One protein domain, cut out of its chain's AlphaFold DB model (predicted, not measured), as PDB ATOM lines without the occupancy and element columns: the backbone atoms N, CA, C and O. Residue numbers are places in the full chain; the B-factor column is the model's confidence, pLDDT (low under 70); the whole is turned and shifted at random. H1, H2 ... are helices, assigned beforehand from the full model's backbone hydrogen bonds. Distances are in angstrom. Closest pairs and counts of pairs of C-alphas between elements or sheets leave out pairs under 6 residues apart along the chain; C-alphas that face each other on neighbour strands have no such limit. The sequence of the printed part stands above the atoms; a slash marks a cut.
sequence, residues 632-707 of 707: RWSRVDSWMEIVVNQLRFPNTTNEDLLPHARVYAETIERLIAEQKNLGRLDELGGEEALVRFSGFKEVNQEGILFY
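Overview. This is residues 632 to 707 of the 707 residues of an uncharacterized protein of Corynespora cassiicola Philippines (UniProt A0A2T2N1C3). H1, H2 and H4 form an up-and-down bundle, each running against the one before it, their centres a triangle; short H3 caps one end. The printed part has 76 residues, four named helices in the order H1 H2 H3 H4 and no named strand: all helix. It is compact, radius of gyration of the C-alphas 12.7 A, spanning 38 by 25 by 19 A.

Arrangement. H1, residues 633 to 648, touches H4, residues 686 to 699, the same way at a shallow tilt of 18 degrees; their closest C-alphas, Asp 637 and Phe 693, are 5.1 A apart. H1 and H2, residues 658 to 677, form a hairpin and only just touch, with 3 pairs of C-alphas within 8 A, the closest Val 643 and Ala 661, 7.0 A. H3, residues 681 to 684, touches H1 at residues 633 to 636 alone; the closest C-alphas, Ser 634 and Leu 684, are 4.2 A apart. O i to N i+4 pairs within hydrogen-bond range are 10 of 12 in H1, 14 of 16 in H2 and 9 of 10 in H4; H3 is too short for one.

Along the chain. H1 begins at C-alpha 633 (23.584, 86.712, 73.288) and measures 23.1 A, H2 30.1 A, H3 5.2 A, and H4 21.1 A, ending at C-alpha 699 (21.290, 65.527, 78.523).

Size, cuts and confidence. The printed part has no cut and no long link; pLDDT is under 70 at residues 654 to 660 and 697 to 707.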
ATOM      1  N   ARG A 632      18.805  87.123  73.067       87.31
ATOM      2  CA  ARG A 632      19.965  87.865  73.569       87.31
ATOM      3  C   ARG A 632      21.171  86.949  73.686       87.31
ATOM      4  O   ARG A 632      21.078  85.860  74.248       87.31
ATOM      5  N   TRP A 633      22.310  87.425  73.199       86.69
ATOM      6  CA  TRP A 633      23.584  86.712  73.288       86.69
ATOM      7  C   TRP A 633      24.007  86.478  74.737       86.69
ATOM      8  O   TRP A 633      24.329  85.355  75.101       86.69
ATOM      9  N   SER A 634      23.855  87.493  75.589       86.50
ATOM     10  CA  SER A 634      24.211  87.445  77.014       86.50
ATOM     11  C   SER A 634      23.367  86.489  77.864       86.50
ATOM     12  O   SER A 634      23.595  86.374  79.065       86.50
ATOM     13  N   ARG A 635      22.356  85.845  77.270       87.56
ATOM     14  CA  ARG A 635      21.427  84.912  77.925       87.56
ATOM     15  C   ARG A 635      21.262  83.622  77.122       87.56
ATOM     16  O   ARG A 635      20.175  83.048  77.111       87.56
ATOM     17  N   VAL A 636      22.313  83.217  76.404       86.44
ATOM     18  CA  VAL A 636      22.334  82.011  75.558       86.44
ATOM     19  C   VAL A 636      21.883  80.762  76.305       86.44
ATOM     20  O   VAL A 636      21.116  79.969  75.774       86.44
ATOM     21  N   ASP A 637      22.307  80.620  77.553       85.62
ATOM     22  CA  ASP A 637      21.917  79.537  78.444       85.62
ATOM     23  C   ASP A 637      20.417  79.569  78.747       85.62
ATOM     24  O   ASP A 637      19.728  78.571  78.559       85.62
ATOM     25  N   SER A 638      19.906  80.735  79.139       87.00
ATOM     26  CA  SER A 638      18.527  80.909  79.586       87.00
ATOM     27  C   SER A 638      17.508  80.613  78.490       87.00
ATOM     28  O   SER A 638      16.574  79.859  78.733       87.00
ATOM     29  N   TRP A 639      17.645  81.163  77.279       86.38
ATOM     30  CA  TRP A 639      16.659  80.854  76.235       86.38
ATOM     31  C   TRP A 639      16.876  79.464  75.618       86.38
ATOM     32  O   TRP A 639      15.912  78.878  75.130       86.38
ATOM     33  N   MET A 640      18.086  78.895  75.677       84.88
ATOM     34  CA  MET A 640      18.318  77.518  75.230       84.88
ATOM     35  C   MET A 640      17.668  76.498  76.171       84.88
ATOM     36  O   MET A 640      17.091  75.517  75.706       84.88
ATOM     37  N   GLU A 641      17.695  76.756  77.477       85.38
ATOM     38  CA  GLU A 641      16.943  75.988  78.472       85.38
ATOM     39  C   GLU A 641      15.448  75.960  78.138       85.38
ATOM     40  O   GLU A 641      14.824  74.899  78.157       85.38
ATOM     41  N   ILE A 642      14.882  77.106  77.739       86.50
ATOM     42  CA  ILE A 642      13.479  77.197  77.319       86.50
ATOM     43  C   ILE A 642      13.213  76.378  76.057       86.50
ATOM     44  O   ILE A 642      12.221  75.653  76.023       86.50
ATOM     45  N   VAL A 643      14.101  76.418  75.057       83.56
ATOM     46  CA  VAL A 643      13.974  75.577  73.853       83.56
ATOM     47  C   VAL A 643      13.963  74.094  74.228       83.56
ATOM     48  O   VAL A 643      13.095  73.351  73.773       83.56
ATOM     49  N   VAL A 644      14.883  73.652  75.090       81.38
ATOM     50  CA  VAL A 644      14.923  72.260  75.574       81.38
ATOM     51  C   VAL A 644      13.649  71.907  76.343       81.38
ATOM     52  O   VAL A 644      13.075  70.838  76.134       81.38
ATOM     53  N   ASN A 645      13.165  72.811  77.193       80.75
ATOM     54  CA  ASN A 645      11.940  72.603  77.953       80.75
ATOM     55  C   ASN A 645      10.708  72.496  77.039       80.75
ATOM     56  O   ASN A 645       9.871  71.622  77.243       80.75
ATOM     57  N   GLN A 646      10.620  73.310  75.987       81.12
ATOM     58  CA  GLN A 646       9.527  73.251  75.012       81.12
ATOM     59  C   GLN A 646       9.567  71.973  74.164       81.12
ATOM     60  O   GLN A 646       8.518  71.426  73.833       81.12
ATOM     61  N   LEU A 647      10.756  71.439  73.862       78.94
ATOM     62  CA  LEU A 647      10.884  70.118  73.234       78.94
ATOM     63  C   LEU A 647      10.411  68.995  74.163       78.94
ATOM     64  O   LEU A 647       9.787  68.035  73.710       78.94
ATOM     65  N   ARG A 648      10.688  69.116  75.467       80.81
ATOM     66  CA  ARG A 648      10.248  68.155  76.486       80.81
ATOM     67  C   ARG A 648       8.747  68.245  76.769       80.81
ATOM     68  O   ARG A 648       8.118  67.219  77.027       80.81
ATOM     69  N   PHE A 649       8.178  69.446  76.701       82.44
ATOM     70  CA  PHE A 649       6.770  69.732  76.959       82.44
ATOM     71  C   PHE A 649       6.154  70.535  75.797       82.44
ATOM     72  O   PHE A 649       5.969  71.749  75.915       82.44
ATOM     73  N   PRO A 650       5.781  69.876  74.682       75.56
ATOM     74  CA  PRO A 650       5.320  70.555  73.463       75.56
ATOM     75  C   PRO A 650       4.092  71.457  73.646       75.56
ATOM     76  O   PRO A 650       3.908  72.408  72.901       75.56
ATOM     77  N   ASN A 651       3.270  71.200  74.668       77.94
ATOM     78  CA  ASN A 651       2.054  71.971  74.949       77.94
ATOM     79  C   ASN A 651       2.316  73.310  75.667       77.94
ATOM     80  O   ASN A 651       1.371  74.021  75.995       77.94
ATOM     81  N   THR A 652       3.578  73.644  75.955       79.75
ATOM     82  CA  THR A 652       3.966  74.898  76.630       79.75
ATOM     83  C   THR A 652       4.118  76.083  75.679       79.75
ATOM     84  O   THR A 652       4.324  77.210  76.123       79.75
ATOM     85  N   THR A 653       4.019  75.853  74.371       73.44
ATOM     86  CA  THR A 653       4.106  76.889  73.343       73.44
ATOM     87  C   THR A 653       3.074  76.638  72.249       73.44
ATOM     88  O   THR A 653       2.663  75.507  72.006       73.44
ATOM     89  N   ASN A 654       2.643  77.709  71.592       63.44
ATOM     90  CA  ASN A 654       1.816  77.672  70.389       63.44
ATOM     91  C   ASN A 654       2.654  77.626  69.094       63.44
ATOM     92  O   ASN A 654       2.075  77.665  68.010       63.44
ATOM     93  N   GLU A 655       3.988  77.557  69.198       68.31
ATOM     94  CA  GLU A 655       4.917  77.518  68.061       68.31
ATOM     95  C   GLU A 655       5.551  76.132  67.839       68.31
ATOM     96  O   GLU A 655       6.016  75.478  68.774       68.31
ATOM     97  N   ASP A 656       5.649  75.712  66.572       64.00
ATOM     98  CA  ASP A 656       6.300  74.460  66.168       64.00
ATOM     99  C   ASP A 656       7.836  74.601  66.162       64.00
ATOM    100  O   ASP A 656       8.445  75.042  65.186       64.00
ATOM    101  N   LEU A 657       8.494  74.186  67.248       66.12
ATOM    102  CA  LEU A 657       9.957  74.305  67.386       66.12
ATOM    103  C   LEU A 657      10.746  73.158  66.748       66.12
ATOM    104  O   LEU A 657      11.899  73.343  66.354       66.12
ATOM    105  N   LEU A 658      10.145  71.972  66.633       61.19
ATOM    106  CA  LEU A 658      10.832  70.737  66.233       61.19
ATOM    107  C   LEU A 658      11.600  70.818  64.897       61.19
ATOM    108  O   LEU A 658      12.742  70.359  64.869       61.19
ATOM    109  N   PRO A 659      11.095  71.455  63.818       63.81
ATOM    110  CA  PRO A 659      11.843  71.534  62.558       63.81
ATOM    111  C   PRO A 659      13.137  72.363  62.648       63.81
ATOM    112  O   PRO A 659      14.000  72.268  61.774       63.81
ATOM    113  N   HIS A 660      13.270  73.217  63.667       69.81
ATOM    114  CA  HIS A 660      14.296  74.262  63.717       69.81
ATOM    115  C   HIS A 660      15.173  74.211  64.965       69.81
ATOM    116  O   HIS A 660      16.278  74.752  64.946       69.81
ATOM    117  N   ALA A 661      14.738  73.539  66.028       70.62
ATOM    118  CA  ALA A 661      15.431  73.538  67.309       70.62
ATOM    119  C   ALA A 661      16.873  72.995  67.194       70.62
ATOM    120  O   ALA A 661      17.797  73.558  67.783       70.62
ATOM    121  N   ARG A 662      17.103  71.981  66.345       70.62
ATOM    122  CA  ARG A 662      18.453  71.470  66.048       70.62
ATOM    123  C   ARG A 662      19.330  72.515  65.360       70.62
ATOM    124  O   ARG A 662      20.490  72.696  65.721       70.62
ATOM    125  N   VAL A 663      18.770  73.220  64.378       77.19
ATOM    126  CA  VAL A 663      19.478  74.269  63.635       77.19
ATOM    127  C   VAL A 663      19.860  75.418  64.570       77.19
ATOM    128  O   VAL A 663      20.967  75.948  64.452       77.19
ATOM    129  N   TYR A 664      18.993  75.771  65.523       73.88
ATOM    130  CA  TYR A 664      19.306  76.748  66.566       73.88
ATOM    131  C   TYR A 664      20.473  76.282  67.443       73.88
ATOM    132  O   TYR A 664      21.448  77.020  67.578       73.88
ATOM    133  N   ALA A 665      20.426  75.044  67.947       75.88
ATOM    134  CA  ALA A 665      21.486  74.467  68.775       75.88
ATOM    135  C   ALA A 665      22.860  74.504  68.079       75.88
ATOM    136  O   ALA A 665      23.823  75.056  68.613       75.88
ATOM    137  N   GLU A 666      22.935  73.981  66.852       80.38
ATOM    138  CA  GLU A 666      24.176  73.903  66.068       80.38
ATOM    139  C   GLU A 666      24.705  75.295  65.676       80.38
ATOM    140  O   GLU A 666      25.914  75.542  65.638       80.38
ATOM    141  N   THR A 667      23.807  76.237  65.372       83.50
ATOM    142  CA  THR A 667      24.193  77.616  65.033       83.50
ATOM    143  C   THR A 667      24.828  78.320  66.223       83.50
ATOM    144  O   THR A 667      25.806  79.049  66.058       83.50
ATOM    145  N   ILE A 668      24.302  78.069  67.414       83.31
ATOM    146  CA  ILE A 668      24.728  78.726  68.643       83.31
ATOM    147  C   ILE A 668      26.008  78.101  69.175       83.31
ATOM    148  O   ILE A 668      26.898  78.828  69.597       83.31
ATOM    149  N   GLU A 669      26.175  76.787  69.039       83.81
ATOM    150  CA  GLU A 669      27.453  76.125  69.301       83.81
ATOM    151  C   GLU A 669      28.582  76.732  68.457       83.81
ATOM    152  O   GLU A 669      29.654  77.065  68.967       83.81
ATOM    153  N   ARG A 670      28.324  76.954  67.164       85.94
ATOM    154  CA  ARG A 670      29.283  77.623  66.281       85.94
ATOM    155  C   ARG A 670      29.545  79.067  66.707       85.94
ATOM    156  O   ARG A 670      30.701  79.478  66.692       85.94
ATOM    157  N   LEU A 671      28.515  79.815  67.110       85.75
ATOM    158  CA  LEU A 671      28.679  81.174  67.634       85.75
ATOM    159  C   LEU A 671      29.552  81.183  68.897       85.75
ATOM    160  O   LEU A 671      30.474  81.989  68.990       85.75
ATOM    161  N   ILE A 672      29.311  80.265  69.835       85.88
ATOM    162  CA  ILE A 672      30.102  80.109  71.062       85.88
ATOM    163  C   ILE A 672      31.563  79.817  70.720       85.88
ATOM    164  O   ILE A 672      32.457  80.479  71.245       85.88
ATOM    165  N   ALA A 673      31.823  78.873  69.811       85.44
ATOM    166  CA  ALA A 673      33.180  78.542  69.384       85.44
ATOM    167  C   ALA A 673      33.889  79.736  68.719       85.44
ATOM    168  O   ALA A 673      35.063  79.993  68.992       85.44
ATOM    169  N   GLU A 674      33.182  80.495  67.874       88.25
ATOM    170  CA  GLU A 674      33.709  81.706  67.239       88.25
ATOM    171  C   GLU A 674      34.049  82.786  68.281       88.25
ATOM    172  O   GLU A 674      35.169  83.300  68.272       88.25
ATOM    173  N   GLN A 675      33.148  83.090  69.224       86.94
ATOM    174  CA  GLN A 675      33.410  84.105  70.255       86.94
ATOM    175  C   GLN A 675      34.473  83.664  71.268       86.94
ATOM    176  O   GLN A 675      35.245  84.501  71.740       86.94
ATOM    177  N   LYS A 676      34.578  82.358  71.555       86.69
ATOM    178  CA  LYS A 676      35.645  81.789  72.395       86.69
ATOM    179  C   LYS A 676      37.019  82.073  71.808       86.69
ATOM    180  O   LYS A 676      37.901  82.551  72.514       86.69
ATOM    181  N   ASN A 677      37.177  81.853  70.505       88.31
ATOM    182  CA  ASN A 677      38.430  82.124  69.802       88.31
ATOM    183  C   ASN A 677      38.785  83.619  69.762       88.31
ATOM    184  O   ASN A 677      39.957  83.964  69.653       88.31
ATOM    185  N   LEU A 678      37.784  84.498  69.853       89.25
ATOM    186  CA  LEU A 678      37.969  85.949  69.901       89.25
ATOM    187  C   LEU A 678      38.163  86.494  71.325       89.25
ATOM    188  O   LEU A 678      38.374  87.695  71.474       89.25
ATOM    189  N   GLY A 679      38.082  85.653  72.363       88.44
ATOM    190  CA  GLY A 679      38.165  86.090  73.759       88.44
ATOM    191  C   GLY A 679      36.973  86.939  74.217       88.44
ATOM    192  O   GLY A 679      37.115  87.728  75.144       88.44
ATOM    193  N   ARG A 680      35.806  86.804  73.569       88.81
ATOM    194  CA  ARG A 680      34.599  87.628  73.801       88.81
ATOM    195  C   ARG A 680      33.482  86.856  74.508       88.81
ATOM    196  O   ARG A 680      32.301  87.057  74.235       88.81
ATOM    197  N   LEU A 681      33.840  85.932  75.398       85.31
ATOM    198  CA  LEU A 681      32.867  85.054  76.058       85.31
ATOM    199  C   LEU A 681      31.940  85.782  77.030       85.31
ATOM    200  O   LEU A 681      30.801  85.356  77.215       85.31
ATOM    201  N   ASP A 682      32.379  86.909  77.584       88.19
ATOM    202  CA  ASP A 682      31.548  87.738  78.460       88.19
ATOM    203  C   ASP A 682      30.293  88.259  77.741       88.19
ATOM    204  O   ASP A 682      29.231  88.389  78.349       88.19
ATOM    205  N   GLU A 683      30.356  88.454  76.418       87.50
ATOM    206  CA  GLU A 683      29.195  88.847  75.605       87.50
ATOM    207  C   GLU A 683      28.130  87.747  75.508       87.50
ATOM    208  O   GLU A 683      26.967  88.031  75.217       87.50
ATOM    209  N   LEU A 684      28.521  86.497  75.773       86.25
ATOM    210  CA  LEU A 684      27.650  85.324  75.791       86.25
ATOM    211  C   LEU A 684      27.178  84.952  77.207       86.25
ATOM    212  O   LEU A 684      26.621  83.878  77.404       86.25
ATOM    213  N   GLY A 685      27.392  85.827  78.194       85.25
ATOM    214  CA  GLY A 685      27.044  85.561  79.593       85.25
ATOM    215  C   GLY A 685      28.166  84.899  80.401       85.25
ATOM    216  O   GLY A 685      27.922  84.475  81.531       85.25
ATOM    217  N   GLY A 686      29.385  84.835  79.853       89.00
ATOM    218  CA  GLY A 686      30.577  84.321  80.534       89.00
ATOM    219  C   GLY A 686      30.678  82.793  80.555       89.00
ATOM    220  O   GLY A 686      29.804  82.079  80.063       89.00
ATOM    221  N   GLU A 687      31.764  82.270  81.133       85.81
ATOM    222  CA  GLU A 687      32.083  80.830  81.095       85.81
ATOM    223  C   GLU A 687      30.987  79.965  81.748       85.81
ATOM    224  O   GLU A 687      30.677  78.882  81.258       85.81
ATOM    225  N   GLU A 688      30.339  80.453  82.811       85.75
ATOM    226  CA  GLU A 688      29.268  79.721  83.501       85.75
ATOM    227  C   GLU A 688      28.055  79.443  82.603       85.75
ATOM    228  O   GLU A 688      27.501  78.341  82.631       85.75
ATOM    229  N   ALA A 689      27.652  80.420  81.784       83.12
ATOM    230  CA  ALA A 689      26.552  80.252  80.837       83.12
ATOM    231  C   ALA A 689      26.892  79.188  79.782       83.12
ATOM    232  O   ALA A 689      26.044  78.386  79.394       83.12
ATOM    233  N   LEU A 690      28.157  79.113  79.363       81.88
ATOM    234  CA  LEU A 690      28.620  78.134  78.378       81.88
ATOM    235  C   LEU A 690      28.701  76.720  78.947       81.88
ATOM    236  O   LEU A 690      28.410  75.755  78.237       81.88
ATOM    237  N   VAL A 691      29.072  76.588  80.222       85.50
ATOM    238  CA  VAL A 691      29.027  75.305  80.934       85.50
ATOM    239  C   VAL A 691      27.585  74.805  81.006       85.50
ATOM    240  O   VAL A 691      27.328  73.657  80.646       85.50
ATOM    241  N   ARG A 692      26.627  75.673  81.367       82.31
ATOM    242  CA  ARG A 692      25.194  75.327  81.363       82.31
ATOM    243  C   ARG A 692      24.700  74.937  79.970       82.31
ATOM    244  O   ARG A 692      24.080  73.888  79.818       82.31
ATOM    245  N   PHE A 693      25.055  75.714  78.945       81.69
ATOM    246  CA  PHE A 693      24.738  75.392  77.552       81.69
ATOM    247  C   PHE A 693      25.284  74.018  77.131       81.69
ATOM    248  O   PHE A 693      24.576  73.223  76.514       81.69
ATOM    249  N   SER A 694      26.532  73.718  77.497       76.31
ATOM    250  CA  SER A 694      27.167  72.429  77.199       76.31
ATOM    251  C   SER A 694      26.466  71.273  77.919       76.31
ATOM    252  O   SER A 694      26.276  70.215  77.324       76.31
ATOM    253  N   GLY A 695      25.990  71.495  79.148       73.88
ATOM    254  CA  GLY A 695      25.188  70.524  79.896       73.88
ATOM    255  C   GLY A 695      23.879  70.149  79.193       73.88
ATOM    256  O   GLY A 695      23.509  68.975  79.159       73.88
ATOM    257  N   PHE A 696      23.214  71.100  78.526       70.25
ATOM    258  CA  PHE A 696      22.028  70.792  77.716       70.25
ATOM    259  C   PHE A 696      22.342  69.855  76.541       70.25
ATOM    260  O   PHE A 696      21.475  69.104  76.103       70.25
ATOM    261  N   LYS A 697      23.577  69.847  76.029       62.41
ATOM    262  CA  LYS A 697      23.997  68.940  74.952       62.41
ATOM    263  C   LYS A 697      24.162  67.499  75.440       62.41
ATOM    264  O   LYS A 697      23.790  66.577  74.717       62.41
ATOM    265  N   GLU A 698      24.690  67.309  76.648       55.06
ATOM    266  CA  GLU A 698      24.909  65.982  77.243       55.06
ATOM    267  C   GLU A 698      23.586  65.299  77.610       55.06
ATOM    268  O   GLU A 698      23.365  64.150  77.233       55.06
ATOM    269  N   VAL A 699      22.641  66.036  78.208       51.62
ATOM    270  CA  VAL A 699      21.290  65.527  78.523       51.62
ATOM    271  C   VAL A 699      20.529  65.089  77.258       51.62
ATOM    272  O   VAL A 699      19.744  64.141  77.287       51.62
ATOM    273  N   ASN A 700      20.809  65.716  76.112       52.56
ATOM    274  CA  ASN A 700      20.206  65.363  74.825       52.56
ATOM    275  C   ASN A 700      20.842  64.131  74.145       52.56
ATOM    276  O   ASN A 700      20.262  63.604  73.195       52.56
ATOM    277  N   GLN A 701      21.992  63.628  74.618       42.84
ATOM    278  CA  GLN A 701      22.554  62.349  74.153       42.84
ATOM    279  C   GLN A 701      21.913  61.129  74.840       42.84
ATOM    280  O   GLN A 701      21.967  60.033  74.282       42.84
ATOM    281  N   GLU A 702      21.266  61.304  75.999       37.62
ATOM    282  CA  GLU A 702      20.752  60.198  76.825       37.62
ATOM    283  C   GLU A 702      19.249  59.886  76.684       37.62
ATOM    284  O   GLU A 702      18.798  58.896  77.259       37.62
ATOM    285  N   GLY A 703      18.449  60.618  75.889       38.78
ATOM    286  CA  GLY A 703      17.085  60.127  75.608       38.78
ATOM    287  C   GLY A 703      15.982  61.082  75.161       38.78
ATOM    288  O   GLY A 703      14.858  60.616  74.989       38.78
ATOM    289  N   ILE A 704      16.235  62.371  74.934       43.22
ATOM    290  CA  ILE A 704      15.242  63.268  74.319       43.22
ATOM    291  C   ILE A 704      15.877  63.852  73.060       43.22
ATOM    292  O   ILE A 704      16.696  64.761  73.102       43.22
ATOM    293  N   LEU A 705      15.582  63.210  71.932       41.56
ATOM    294  CA  LEU A 705      16.236  63.453  70.655       41.56
ATOM    295  C   LEU A 705      15.652  64.661  69.922       41.56
ATOM    296  O   LEU A 705      14.449  64.734  69.683       41.56
ATOM    297  N   PHE A 706      16.548  65.524  69.441       37.31
ATOM    298  CA  PHE A 706      16.345  66.258  68.193       37.31
ATOM    299  C   PHE A 706      16.395  65.245  67.034       37.31
ATOM    300  O   PHE A 706      17.466  65.020  66.464       37.31
ATOM    301  N   TYR A 707      15.278  64.568  66.754       34.38
ATOM    302  CA  TYR A 707      15.119  63.788  65.522       34.38
ATOM    303  C   TYR A 707      14.788  64.702  64.351       34.38
ATOM    304  O   TYR A 707      13.854  65.523  64.505       34.38
TER     305      TYR A 707